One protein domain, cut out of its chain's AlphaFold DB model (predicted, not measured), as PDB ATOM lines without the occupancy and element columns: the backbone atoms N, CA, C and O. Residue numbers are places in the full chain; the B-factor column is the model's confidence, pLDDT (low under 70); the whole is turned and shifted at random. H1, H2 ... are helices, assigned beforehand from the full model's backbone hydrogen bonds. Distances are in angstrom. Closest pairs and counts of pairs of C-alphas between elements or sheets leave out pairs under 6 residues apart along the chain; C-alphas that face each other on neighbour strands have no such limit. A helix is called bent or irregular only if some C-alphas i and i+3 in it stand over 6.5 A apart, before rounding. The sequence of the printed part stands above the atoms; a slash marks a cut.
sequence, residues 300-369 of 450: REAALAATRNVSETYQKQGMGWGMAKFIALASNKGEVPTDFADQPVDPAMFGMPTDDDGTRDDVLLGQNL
ATOM      1  N   ARG A 300      11.699  21.294 -14.382       97.12
ATOM      2  CA  ARG A 300      12.885  20.425 -14.496       97.12
ATOM      3  C   ARG A 300      13.803  20.455 -13.275       97.12
ATOM      4  O   ARG A 300      14.375  19.431 -12.930       97.12
ATOM      5  N   GLU A 301      13.960  21.596 -12.604       97.69
ATOM      6  CA  GLU A 301      14.836  21.699 -11.430       97.69
ATOM      7  C   GLU A 301      14.332  20.827 -10.273       97.69
ATOM      8  O   GLU A 301      15.116  20.069  -9.694       97.69
ATOM      9  N   ALA A 302      13.025  20.875  -9.992       97.88
ATOM     10  CA  ALA A 302      12.381  20.057  -8.967       97.88
ATOM     11  C   ALA A 302      12.389  18.573  -9.359       97.88
ATOM     12  O   ALA A 302      12.787  17.724  -8.563       97.88
ATOM     13  N   ALA A 303      12.049  18.258 -10.610       97.75
ATOM     14  CA  ALA A 303      12.033  16.885 -11.108       97.75
ATOM     15  C   ALA A 303      13.433  16.230 -11.128       97.75
ATOM     16  O   ALA A 303      13.588  15.070 -10.734       97.75
ATOM     17  N   LEU A 304      14.486  16.968 -11.503       97.56
ATOM     18  CA  LEU A 304      15.871  16.486 -11.432       97.56
ATOM     19  C   LEU A 304      16.332  16.301  -9.981       97.56
ATOM     20  O   LEU A 304      17.060  15.353  -9.682       97.56
ATOM     21  N   ALA A 305      15.927  17.189  -9.070       97.69
ATOM     22  CA  ALA A 305      16.218  17.040  -7.646       97.69
ATOM     23  C   ALA A 305      15.526  15.806  -7.051       97.69
ATOM     24  O   ALA A 305      16.175  15.033  -6.346       97.69
ATOM     25  N   ALA A 306      14.257  15.574  -7.393       97.88
ATOM     26  CA  ALA A 306      13.515  14.383  -6.996       97.88
ATOM     27  C   ALA A 306      14.168  13.099  -7.527       97.88
ATOM     28  O   ALA A 306      14.395  12.163  -6.766       97.88
ATOM     29  N   THR A 307      14.571  13.083  -8.799       97.25
ATOM     30  CA  THR A 307      15.283  11.946  -9.408       97.25
ATOM     31  C   THR A 307      16.594  11.639  -8.673       97.25
ATOM     32  O   THR A 307      16.866  10.487  -8.333       97.25
ATOM     33  N   ARG A 308      17.406  12.662  -8.365       96.94
ATOM     34  CA  ARG A 308      18.620  12.473  -7.551       96.94
ATOM     35  C   ARG A 308      18.285  11.938  -6.165       96.94
ATOM     36  O   ARG A 308      18.970  11.042  -5.689       96.94
ATOM     37  N   ASN A 309      17.216  12.431  -5.545       97.69
ATOM     38  CA  ASN A 309      16.785  11.961  -4.235       97.69
ATOM     39  C   ASN A 309      16.372  10.480  -4.240       97.69
ATOM     40  O   ASN A 309      16.701   9.769  -3.291       97.69
ATOM     41  N   VAL A 310      15.713   9.996  -5.299       97.94
ATOM     42  CA  VAL A 310      15.422   8.563  -5.492       97.94
ATOM     43  C   VAL A 310      16.719   7.749  -5.476       97.94
ATOM     44  O   VAL A 310      16.851   6.815  -4.686       97.94
ATOM     45  N   SER A 311      17.706   8.144  -6.286       95.88
ATOM     46  CA  SER A 311      19.002   7.457  -6.354       95.88
ATOM     47  C   SER A 311      19.769   7.533  -5.028       95.88
ATOM     48  O   SER A 311      20.269   6.527  -4.537       95.88
ATOM     49  N   GLU A 312      19.799   8.687  -4.361       96.44
ATOM     50  CA  GLU A 312      20.420   8.817  -3.038       96.44
ATOM     51  C   GLU A 312      19.738   7.951  -1.974       96.44
ATOM     52  O   GLU A 312      20.405   7.440  -1.073       96.44
ATOM     53  N   THR A 313      18.417   7.800  -2.059       97.19
ATOM     54  CA  THR A 313      17.634   6.956  -1.150       97.19
ATOM     55  C   THR A 313      17.984   5.492  -1.378       97.19
ATOM     56  O   THR A 313      18.310   4.801  -0.418       97.19
ATOM     57  N   TYR A 314      18.039   5.059  -2.639       96.75
ATOM     58  CA  TYR A 314      18.533   3.738  -3.019       96.75
ATOM     59  C   TYR A 314      19.939   3.466  -2.465       96.75
ATOM     60  O   TYR A 314      20.169   2.464  -1.793       96.75
ATOM     61  N   GLN A 315      20.875   4.399  -2.657       95.69
ATOM     62  CA  GLN A 315      22.251   4.235  -2.186       95.69
ATOM     63  C   GLN A 315      22.344   4.118  -0.656       95.69
ATOM     64  O   GLN A 315      23.159   3.347  -0.145       95.69
ATOM     65  N   LYS A 316      21.509   4.856   0.085       95.75
ATOM     66  CA  LYS A 316      21.533   4.895   1.557       95.75
ATOM     67  C   LYS A 316      20.747   3.766   2.225       95.75
ATOM     68  O   LYS A 316      21.102   3.404   3.341       95.75
ATOM     69  N   GLN A 317      19.663   3.301   1.606       96.19
ATOM     70  CA  GLN A 317      18.649   2.466   2.265       96.19
ATOM     71  C   GLN A 317      18.278   1.202   1.474       96.19
ATOM     72  O   GLN A 317      17.475   0.407   1.949       96.19
ATOM     73  N   GLY A 318      18.853   0.993   0.288       96.06
ATOM     74  CA  GLY A 318      18.634  -0.205  -0.518       96.06
ATOM     75  C   GLY A 318      17.446  -0.121  -1.476       96.06
ATOM     76  O   GLY A 318      16.760   0.903  -1.596       96.06
ATOM     77  N   MET A 319      17.238  -1.222  -2.205       96.44
ATOM     78  CA  MET A 319      16.327  -1.312  -3.353       96.44
ATOM     79  C   MET A 319      14.895  -0.899  -3.015       96.44
ATOM     80  O   MET A 319      14.350  -0.032  -3.692       96.44
ATOM     81  N   GLY A 320      14.301  -1.437  -1.946       97.25
ATOM     82  CA  GLY A 320      12.889  -1.182  -1.653       97.25
ATOM     83  C   GLY A 320      12.571   0.293  -1.389       97.25
ATOM     84  O   GLY A 320      11.576   0.807  -1.896       97.25
ATOM     85  N   TRP A 321      13.455   1.012  -0.688       97.38
ATOM     86  CA  TRP A 321      13.322   2.453  -0.437       97.38
ATOM     87  C   TRP A 321      13.512   3.298  -1.693       97.38
ATOM     88  O   TRP A 321      12.742   4.230  -1.939       97.38
ATOM     89  N   GLY A 322      14.511   2.960  -2.509       97.44
ATOM     90  CA  GLY A 322      14.706   3.600  -3.806       97.44
ATOM     91  C   GLY A 322      13.507   3.395  -4.732       97.44
ATOM     92  O   GLY A 322      12.969   4.360  -5.271       97.44
ATOM     93  N   MET A 323      13.037   2.155  -4.862       97.44
ATOM     94  CA  MET A 323      11.926   1.790  -5.738       97.44
ATOM     95  C   MET A 323      10.610   2.433  -5.293       97.44
ATOM     96  O   MET A 323       9.870   2.952  -6.123       97.44
ATOM     97  N   ALA A 324      10.336   2.489  -3.989       97.62
ATOM     98  CA  ALA A 324       9.143   3.153  -3.468       97.62
ATOM     99  C   ALA A 324       9.113   4.643  -3.844       97.62
ATOM    100  O   ALA A 324       8.105   5.143  -4.348       97.62
ATOM    101  N   LYS A 325      10.241   5.353  -3.680       97.69
ATOM    102  CA  LYS A 325      10.351   6.747  -4.130       97.69
ATOM    103  C   LYS A 325      10.276   6.881  -5.651       97.69
ATOM    104  O   LYS A 325       9.690   7.850  -6.129       97.69
ATOM    105  N   PHE A 326      10.839   5.940  -6.406       97.88
ATOM    106  CA  PHE A 326      10.708   5.924  -7.862       97.88
ATOM    107  C   PHE A 326       9.240   5.821  -8.287       97.88
ATOM    108  O   PHE A 326       8.796   6.640  -9.087       97.88
ATOM    109  N   ILE A 327       8.474   4.888  -7.712       96.50
ATOM    110  CA  ILE A 327       7.042   4.723  -7.998       96.50
ATOM    111  C   ILE A 327       6.282   6.008  -7.652       96.50
ATOM    112  O   ILE A 327       5.526   6.512  -8.477       96.50
ATOM    113  N   ALA A 328       6.537   6.597  -6.479       97.19
ATOM    114  CA  ALA A 328       5.911   7.860  -6.087       97.19
ATOM    115  C   ALA A 328       6.218   9.008  -7.069       97.19
ATOM    116  O   ALA A 328       5.329   9.798  -7.384       97.19
ATOM    117  N   LEU A 329       7.453   9.093  -7.579       97.50
ATOM    118  CA  LEU A 329       7.842  10.091  -8.578       97.50
ATOM    119  C   LEU A 329       7.192   9.820  -9.941       97.50
ATOM    120  O   LEU A 329       6.661  10.740 -10.560       97.50
ATOM    121  N   ALA A 330       7.235   8.575 -10.412       96.31
ATOM    122  CA  ALA A 330       6.704   8.180 -11.712       96.31
ATOM    123  C   ALA A 330       5.181   8.370 -11.782       96.31
ATOM    124  O   ALA A 330       4.677   8.891 -12.774       96.31
ATOM    125  N   SER A 331       4.468   8.038 -10.702       94.62
ATOM    126  CA  SER A 331       3.016   8.205 -10.577       94.62
ATOM    127  C   SER A 331       2.576   9.628 -10.203       94.62
ATOM    128  O   SER A 331       1.374   9.888 -10.110       94.62
ATOM    129  N   ASN A 332       3.504  10.570  -9.977       94.81
ATOM    130  CA  ASN A 332       3.149  11.956  -9.672       94.81
ATOM    131  C   ASN A 332       2.485  12.615 -10.887       94.81
ATOM    132  O   ASN A 332       3.128  12.847 -11.914       94.81
ATOM    133  N   LYS A 333       1.208  12.981 -10.743       96.38
ATOM    134  CA  LYS A 333       0.479  13.746 -11.756       96.38
ATOM    135  C   LYS A 333       0.642  15.243 -11.520       96.38
ATOM    136  O   LYS A 333       0.280  15.754 -10.464       96.38
ATOM    137  N   GLY A 334       1.115  15.956 -12.539       97.19
ATOM    138  CA  GLY A 334       1.370  17.396 -12.472       97.19
ATOM    139  C   GLY A 334       2.848  17.725 -12.281       97.19
ATOM    140  O   GLY A 334       3.718  16.930 -12.627       97.19
ATOM    141  N   GLU A 335       3.129  18.950 -11.834       97.75
ATOM    142  CA  GLU A 335       4.503  19.357 -11.522       97.75
ATOM    143  C   GLU A 335       5.006  18.608 -10.287       97.75
ATOM    144  O   GLU A 335       4.241  18.324  -9.363       97.75
ATOM    145  N   VAL A 336       6.291  18.265 -10.285       97.50
ATOM    146  CA  VAL A 336       6.954  17.608  -9.166       97.50
ATOM    147  C   VAL A 336       7.070  18.609  -8.013       97.50
ATOM    148  O   VAL A 336       7.663  19.679  -8.191       97.50
ATOM    149  N   PRO A 337       6.538  18.290  -6.821       95.44
ATOM    150  CA  PRO A 337       6.644  19.170  -5.666       95.44
ATOM    151  C   PRO A 337       8.104  19.457  -5.294       95.44
ATOM    152  O   PRO A 337       8.944  18.560  -5.261       95.44
ATOM    153  N   THR A 338       8.412  20.713  -4.959       94.94
ATOM    154  CA  THR A 338       9.775  21.102  -4.532       94.94
ATOM    155  C   THR A 338      10.215  20.435  -3.225       94.94
ATOM    156  O   THR A 338      11.411  20.293  -2.992       94.94
ATOM    157  N   ASP A 339       9.261  19.983  -2.409       95.00
ATOM    158  CA  ASP A 339       9.471  19.259  -1.155       95.00
ATOM    159  C   ASP A 339       9.425  17.728  -1.321       95.00
ATOM    160  O   ASP A 339       9.455  17.009  -0.325       95.00
ATOM    161  N   PHE A 340       9.398  17.194  -2.553       95.56
ATOM    162  CA  PHE A 340       9.324  15.745  -2.818       95.56
ATOM    163  C   PHE A 340      10.382  14.937  -2.048       95.56
ATOM    164  O   PHE A 340      10.119  13.838  -1.558       95.56
ATOM    165  N   ALA A 341      11.591  15.486  -1.907       91.38
ATOM    166  CA  ALA A 341      12.683  14.835  -1.190       91.38
ATOM    167  C   ALA A 341      12.366  14.580   0.297       91.38
ATOM    168  O   ALA A 341      12.821  13.570   0.845       91.38
ATOM    169  N   ASP A 342      11.564  15.453   0.909       91.75
ATOM    170  CA  ASP A 342      11.182  15.414   2.323       91.75
ATOM    171  C   ASP A 342       9.937  14.550   2.571       91.75
ATOM    172  O   ASP A 342       9.645  14.187   3.714       91.75
ATOM    173  N   GLN A 343       9.204  14.188   1.513       90.31
ATOM    174  CA  GLN A 343       8.005  13.367   1.622       90.31
ATOM    175  C   GLN A 343       8.384  11.912   1.963       90.31
ATOM    176  O   GLN A 343       9.168  11.284   1.235       90.31
ATOM    177  N   PRO A 344       7.863  11.354   3.074       87.75
ATOM    178  CA  PRO A 344       8.125   9.972   3.441       87.75
ATOM    179  C   PRO A 344       7.351   9.033   2.516       87.75
ATOM    180  O   PRO A 344       6.148   9.191   2.315       87.75
ATOM    181  N   VAL A 345       8.045   8.026   1.991       93.62
ATOM    182  CA  VAL A 345       7.449   6.978   1.163       93.62
ATOM    183  C   VAL A 345       7.881   5.634   1.734       93.62
ATOM    184  O   VAL A 345       9.047   5.265   1.633       93.62
ATOM    185  N   ASP A 346       6.950   4.944   2.388       93.25
ATOM    186  CA  ASP A 346       7.175   3.629   2.988       93.25
ATOM    187  C   ASP A 346       7.130   2.518   1.912       93.25
ATOM    188  O   ASP A 346       6.096   2.359   1.250       93.25
ATOM    189  N   PRO A 347       8.210   1.728   1.735       94.81
ATOM    190  CA  PRO A 347       8.249   0.605   0.795       94.81
ATOM    191  C   PRO A 347       7.132  -0.416   0.990       94.81
ATOM    192  O   PRO A 347       6.622  -0.965   0.011       94.81
ATOM    193  N   ALA A 348       6.695  -0.634   2.233       93.19
ATOM    194  CA  ALA A 348       5.669  -1.620   2.546       93.19
ATOM    195  C   ALA A 348       4.321  -1.298   1.880       93.19
ATOM    196  O   ALA A 348       3.560  -2.214   1.569       93.19
ATOM    197  N   MET A 349       4.039  -0.019   1.588       92.56
ATOM    198  CA  MET A 349       2.829   0.395   0.861       92.56
ATOM    199  C   MET A 349       2.778  -0.155  -0.570       92.56
ATOM    200  O   MET A 349       1.694  -0.286  -1.133       92.56
ATOM    201  N   PHE A 350       3.934  -0.496  -1.141       89.88
ATOM    202  CA  PHE A 350       4.078  -1.051  -2.487       89.88
ATOM    203  C   PHE A 350       4.442  -2.542  -2.470       89.88
ATOM    204  O   PHE A 350       4.811  -3.094  -3.502       89.88
ATOM    205  N   GLY A 351       4.380  -3.198  -1.304       91.50
ATOM    206  CA  GLY A 351       4.808  -4.592  -1.149       91.50
ATOM    207  C   GLY A 351       6.321  -4.797  -1.299       91.50
ATOM    208  O   GLY A 351       6.760  -5.919  -1.533       91.50
ATOM    209  N   MET A 352       7.112  -3.729  -1.172       92.19
ATOM    210  CA  MET A 352       8.568  -3.761  -1.312       92.19
ATOM    211  C   MET A 352       9.249  -4.025   0.043       92.19
ATOM    212  O   MET A 352       8.706  -3.650   1.087       92.19
ATOM    213  N   PRO A 353      10.443  -4.647   0.059       92.50
ATOM    214  CA  PRO A 353      11.181  -4.890   1.296       92.50
ATOM    215  C   PRO A 353      11.640  -3.579   1.948       92.50
ATOM    216  O   PRO A 353      12.043  -2.637   1.271       92.50
ATOM    217  N   THR A 354      11.613  -3.526   3.280       94.69
ATOM    218  CA  THR A 354      12.138  -2.388   4.058       94.69
ATOM    219  C   THR A 354      13.594  -2.568   4.477       94.69
ATOM    220  O   THR A 354      14.236  -1.594   4.869       94.69
ATOM    221  N   ASP A 355      14.094  -3.802   4.428       95.06
ATOM    222  CA  ASP A 355      15.466  -4.144   4.791       95.06
ATOM    223  C   ASP A 355      16.416  -3.866   3.618       95.06
ATOM    224  O   ASP A 355      16.078  -4.103   2.456       95.06
ATOM    225  N   ASP A 356      17.616  -3.376   3.931       94.31
ATOM    226  CA  ASP A 356      18.696  -3.185   2.962       94.31
ATOM    227  C   ASP A 356      19.518  -4.475   2.852       94.31
ATOM    228  O   ASP A 356      20.155  -4.899   3.820       94.31
ATOM    229  N   ASP A 357      19.517  -5.098   1.674       91.62
ATOM    230  CA  ASP A 357      20.303  -6.305   1.390       91.62
ATOM    231  C   ASP A 357      21.797  -6.014   1.126       91.62
ATOM    232  O   ASP A 357      22.603  -6.939   1.009       91.62
ATOM    233  N   GLY A 358      22.178  -4.733   1.071       92.69
ATOM    234  CA  GLY A 358      23.543  -4.262   0.853       92.69
ATOM    235  C   GLY A 358      24.003  -4.264  -0.608       92.69
ATOM    236  O   GLY A 358      25.134  -3.851  -0.876       92.69
ATOM    237  N   THR A 359      23.165  -4.695  -1.555       91.31
ATOM    238  CA  THR A 359      23.478  -4.712  -2.994       91.31
ATOM    239  C   THR A 359      23.224  -3.350  -3.640       91.31
ATOM    240  O   THR A 359      22.377  -2.582  -3.179       91.31
ATOM    241  N   ARG A 360      23.988  -3.000  -4.684       92.75
ATOM    242  CA  ARG A 360      23.893  -1.703  -5.391       92.75
ATOM    243  C   ARG A 360      23.926  -1.840  -6.920       92.75
ATOM    244  O   ARG A 360      24.393  -0.941  -7.612       92.75
ATOM    245  N   ASP A 361      23.460  -2.977  -7.426       90.50
ATOM    246  CA  ASP A 361      23.468  -3.372  -8.838       90.50
ATOM    247  C   ASP A 361      22.094  -3.257  -9.526       90.50
ATOM    248  O   ASP A 361      21.932  -3.714 -10.659       90.50
ATOM    249  N   ASP A 362      21.111  -2.604  -8.892       94.12
ATOM    250  CA  ASP A 362      19.802  -2.357  -9.502       94.12
ATOM    251  C   ASP A 362      19.964  -1.490 -10.757       94.12
ATOM    252  O   ASP A 362      20.442  -0.349 -10.721       94.12
ATOM    253  N   VAL A 363      19.549  -2.047 -11.889       93.94
ATOM    254  CA  VAL A 363      19.780  -1.457 -13.206       93.94
ATOM    255  C   VAL A 363      19.001  -0.153 -13.372       93.94
ATOM    256  O   VAL A 363      19.493   0.790 -13.995       93.94
ATOM    257  N   LEU A 364      17.804  -0.043 -12.791       95.62
ATOM    258  CA  LEU A 364      17.031   1.191 -12.844       95.62
ATOM    259  C   LEU A 364      17.664   2.249 -11.940       95.62
ATOM    260  O   LEU A 364      18.084   3.301 -12.414       95.62
ATOM    261  N   LEU A 365      17.712   1.972 -10.639       95.38
ATOM    262  CA  LEU A 365      18.001   2.939  -9.581       95.38
ATOM    263  C   LEU A 365      19.490   3.282  -9.485       95.38
ATOM    264  O   LEU A 365      19.848   4.431  -9.194       95.38
ATOM    265  N   GLY A 366      20.346   2.283  -9.704       90.75
ATOM    266  CA  GLY A 366      21.796   2.399  -9.647       90.75
ATOM    267  C   GLY A 366      22.394   2.858 -10.968       90.75
ATOM    268  O   GLY A 366      23.241   3.751 -10.966       90.75
ATOM    269  N   GLN A 367      21.934   2.291 -12.088       90.81
ATOM    270  CA  GLN A 367      22.619   2.501 -13.363       90.81
ATOM    271  C   GLN A 367      21.986   3.571 -14.260       90.81
ATOM    272  O   GLN A 367      22.705   4.429 -14.764       90.81
ATOM    273  N   ASN A 368      20.666   3.528 -14.476       93.56
ATOM    274  CA  ASN A 368      20.029   4.251 -15.586       93.56
ATOM    275  C   ASN A 368      19.283   5.531 -15.178       93.56
ATOM    276  O   ASN A 368      19.248   6.491 -15.947       93.56
ATOM    277  N   LEU A 369      18.670   5.570 -13.991       95.50
ATOM    278  CA  LEU A 369      17.668   6.579 -13.631       95.50
ATOM    279  C   LEU A 369      18.183   8.017 -13.768       95.50
ATOM    280  O   LEU A 369      17.558   8.844 -14.432       95.50
TER     281      LEU A 369
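This is residues 300 to 369 of the 450 residues of the protein "SRPBCC domain-containing protein" of Acidimicrobiia bacterium (UniProt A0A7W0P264). A helical hairpin of H1 and H2 makes the core, with short H4 packed alongside H1 near the closed end of the hairpin and the four-residue H3 packed on H2 away from H4. One long loop, residues 331 to 346, leads from H2 to H3, and a second, residues 351 to 362, passes round the turn between H1 and H2 to reach H4. The printed part has 70 residues with four named helices, in the order H1, H2, H3, H4, and no named strand; the class is all helix. The whole is compact, with a radius of gyration of the C-alphas of 11.4 A, and rounded, spanning 32 by 24 by 17 A.

H1, residues 300 to 317, and H2, residues 319 to 330, form a helical hairpin with a tight link of 1 residue. They touch at a shallow tilt of 16 degrees, opposite ways, and their closest C-alphas are those of Tyr 314 and Gly 322, 3.9 A apart. H2 is the hub, touching the three other helices. With residues 320 to 324 alone it touches H3, residues 347 to 350; the closest C-alphas are those of Ala 324 and Pro 347, 5.0 A apart. H3 is apart from H1. H4, residues 363 to 369, touches residues 307 to 315 of H1 alone, at a shallow tilt of 11 degrees, opposite ways; the closest C-alphas are those of Ser 311 and Leu 365, 5.6 A apart. H4 and residues 319 to 323 of H2 only just touch, with 3 pairs of C-alphas within 8 A, the closest being those of Gly 322 and Leu 365 at 6.7 A; the tilt is a shallow 21 degrees, the same way. The helix packing is mostly aligned, with the 3 touching pairs that have a tilt at shallow tilts. H3 and H4 are apart. Every O i to N i+4 pair is within hydrogen-bond range in H1 and H2, against 2 of 3 in H4, while H3 is too short for such a pair.

H1 begins at C-alpha 300, (12.885, 20.425, -14.496), and is 25.2 A long from first to last C-alpha. H2, from C-alpha 319 at (16.327, -1.312, -3.353) to C-alpha 330, is 15.9 A long. H3 runs from Pro 347 to Phe 350, 5.6 A. H4 runs from Val 363 to Leu 369, 8.3 A, and ends at C-alpha 369, (17.668, 6.579, -13.631). H4 is irregular: C-alphas 366 and 369 are 7.1 A apart.

The two C-alphas farthest apart are those of Gly 334 and Gly 358, 33.7 A. The C-alphas of the first and last printed residues, Arg 300 and Leu 369, are 14.7 A apart. The printed part has no cut. The links from H2 to H3, 16 residues, and from H3 to H4, 12 residues, are long. The mean pLDDT of the printed part is 95.1, and no printed residue is under 70.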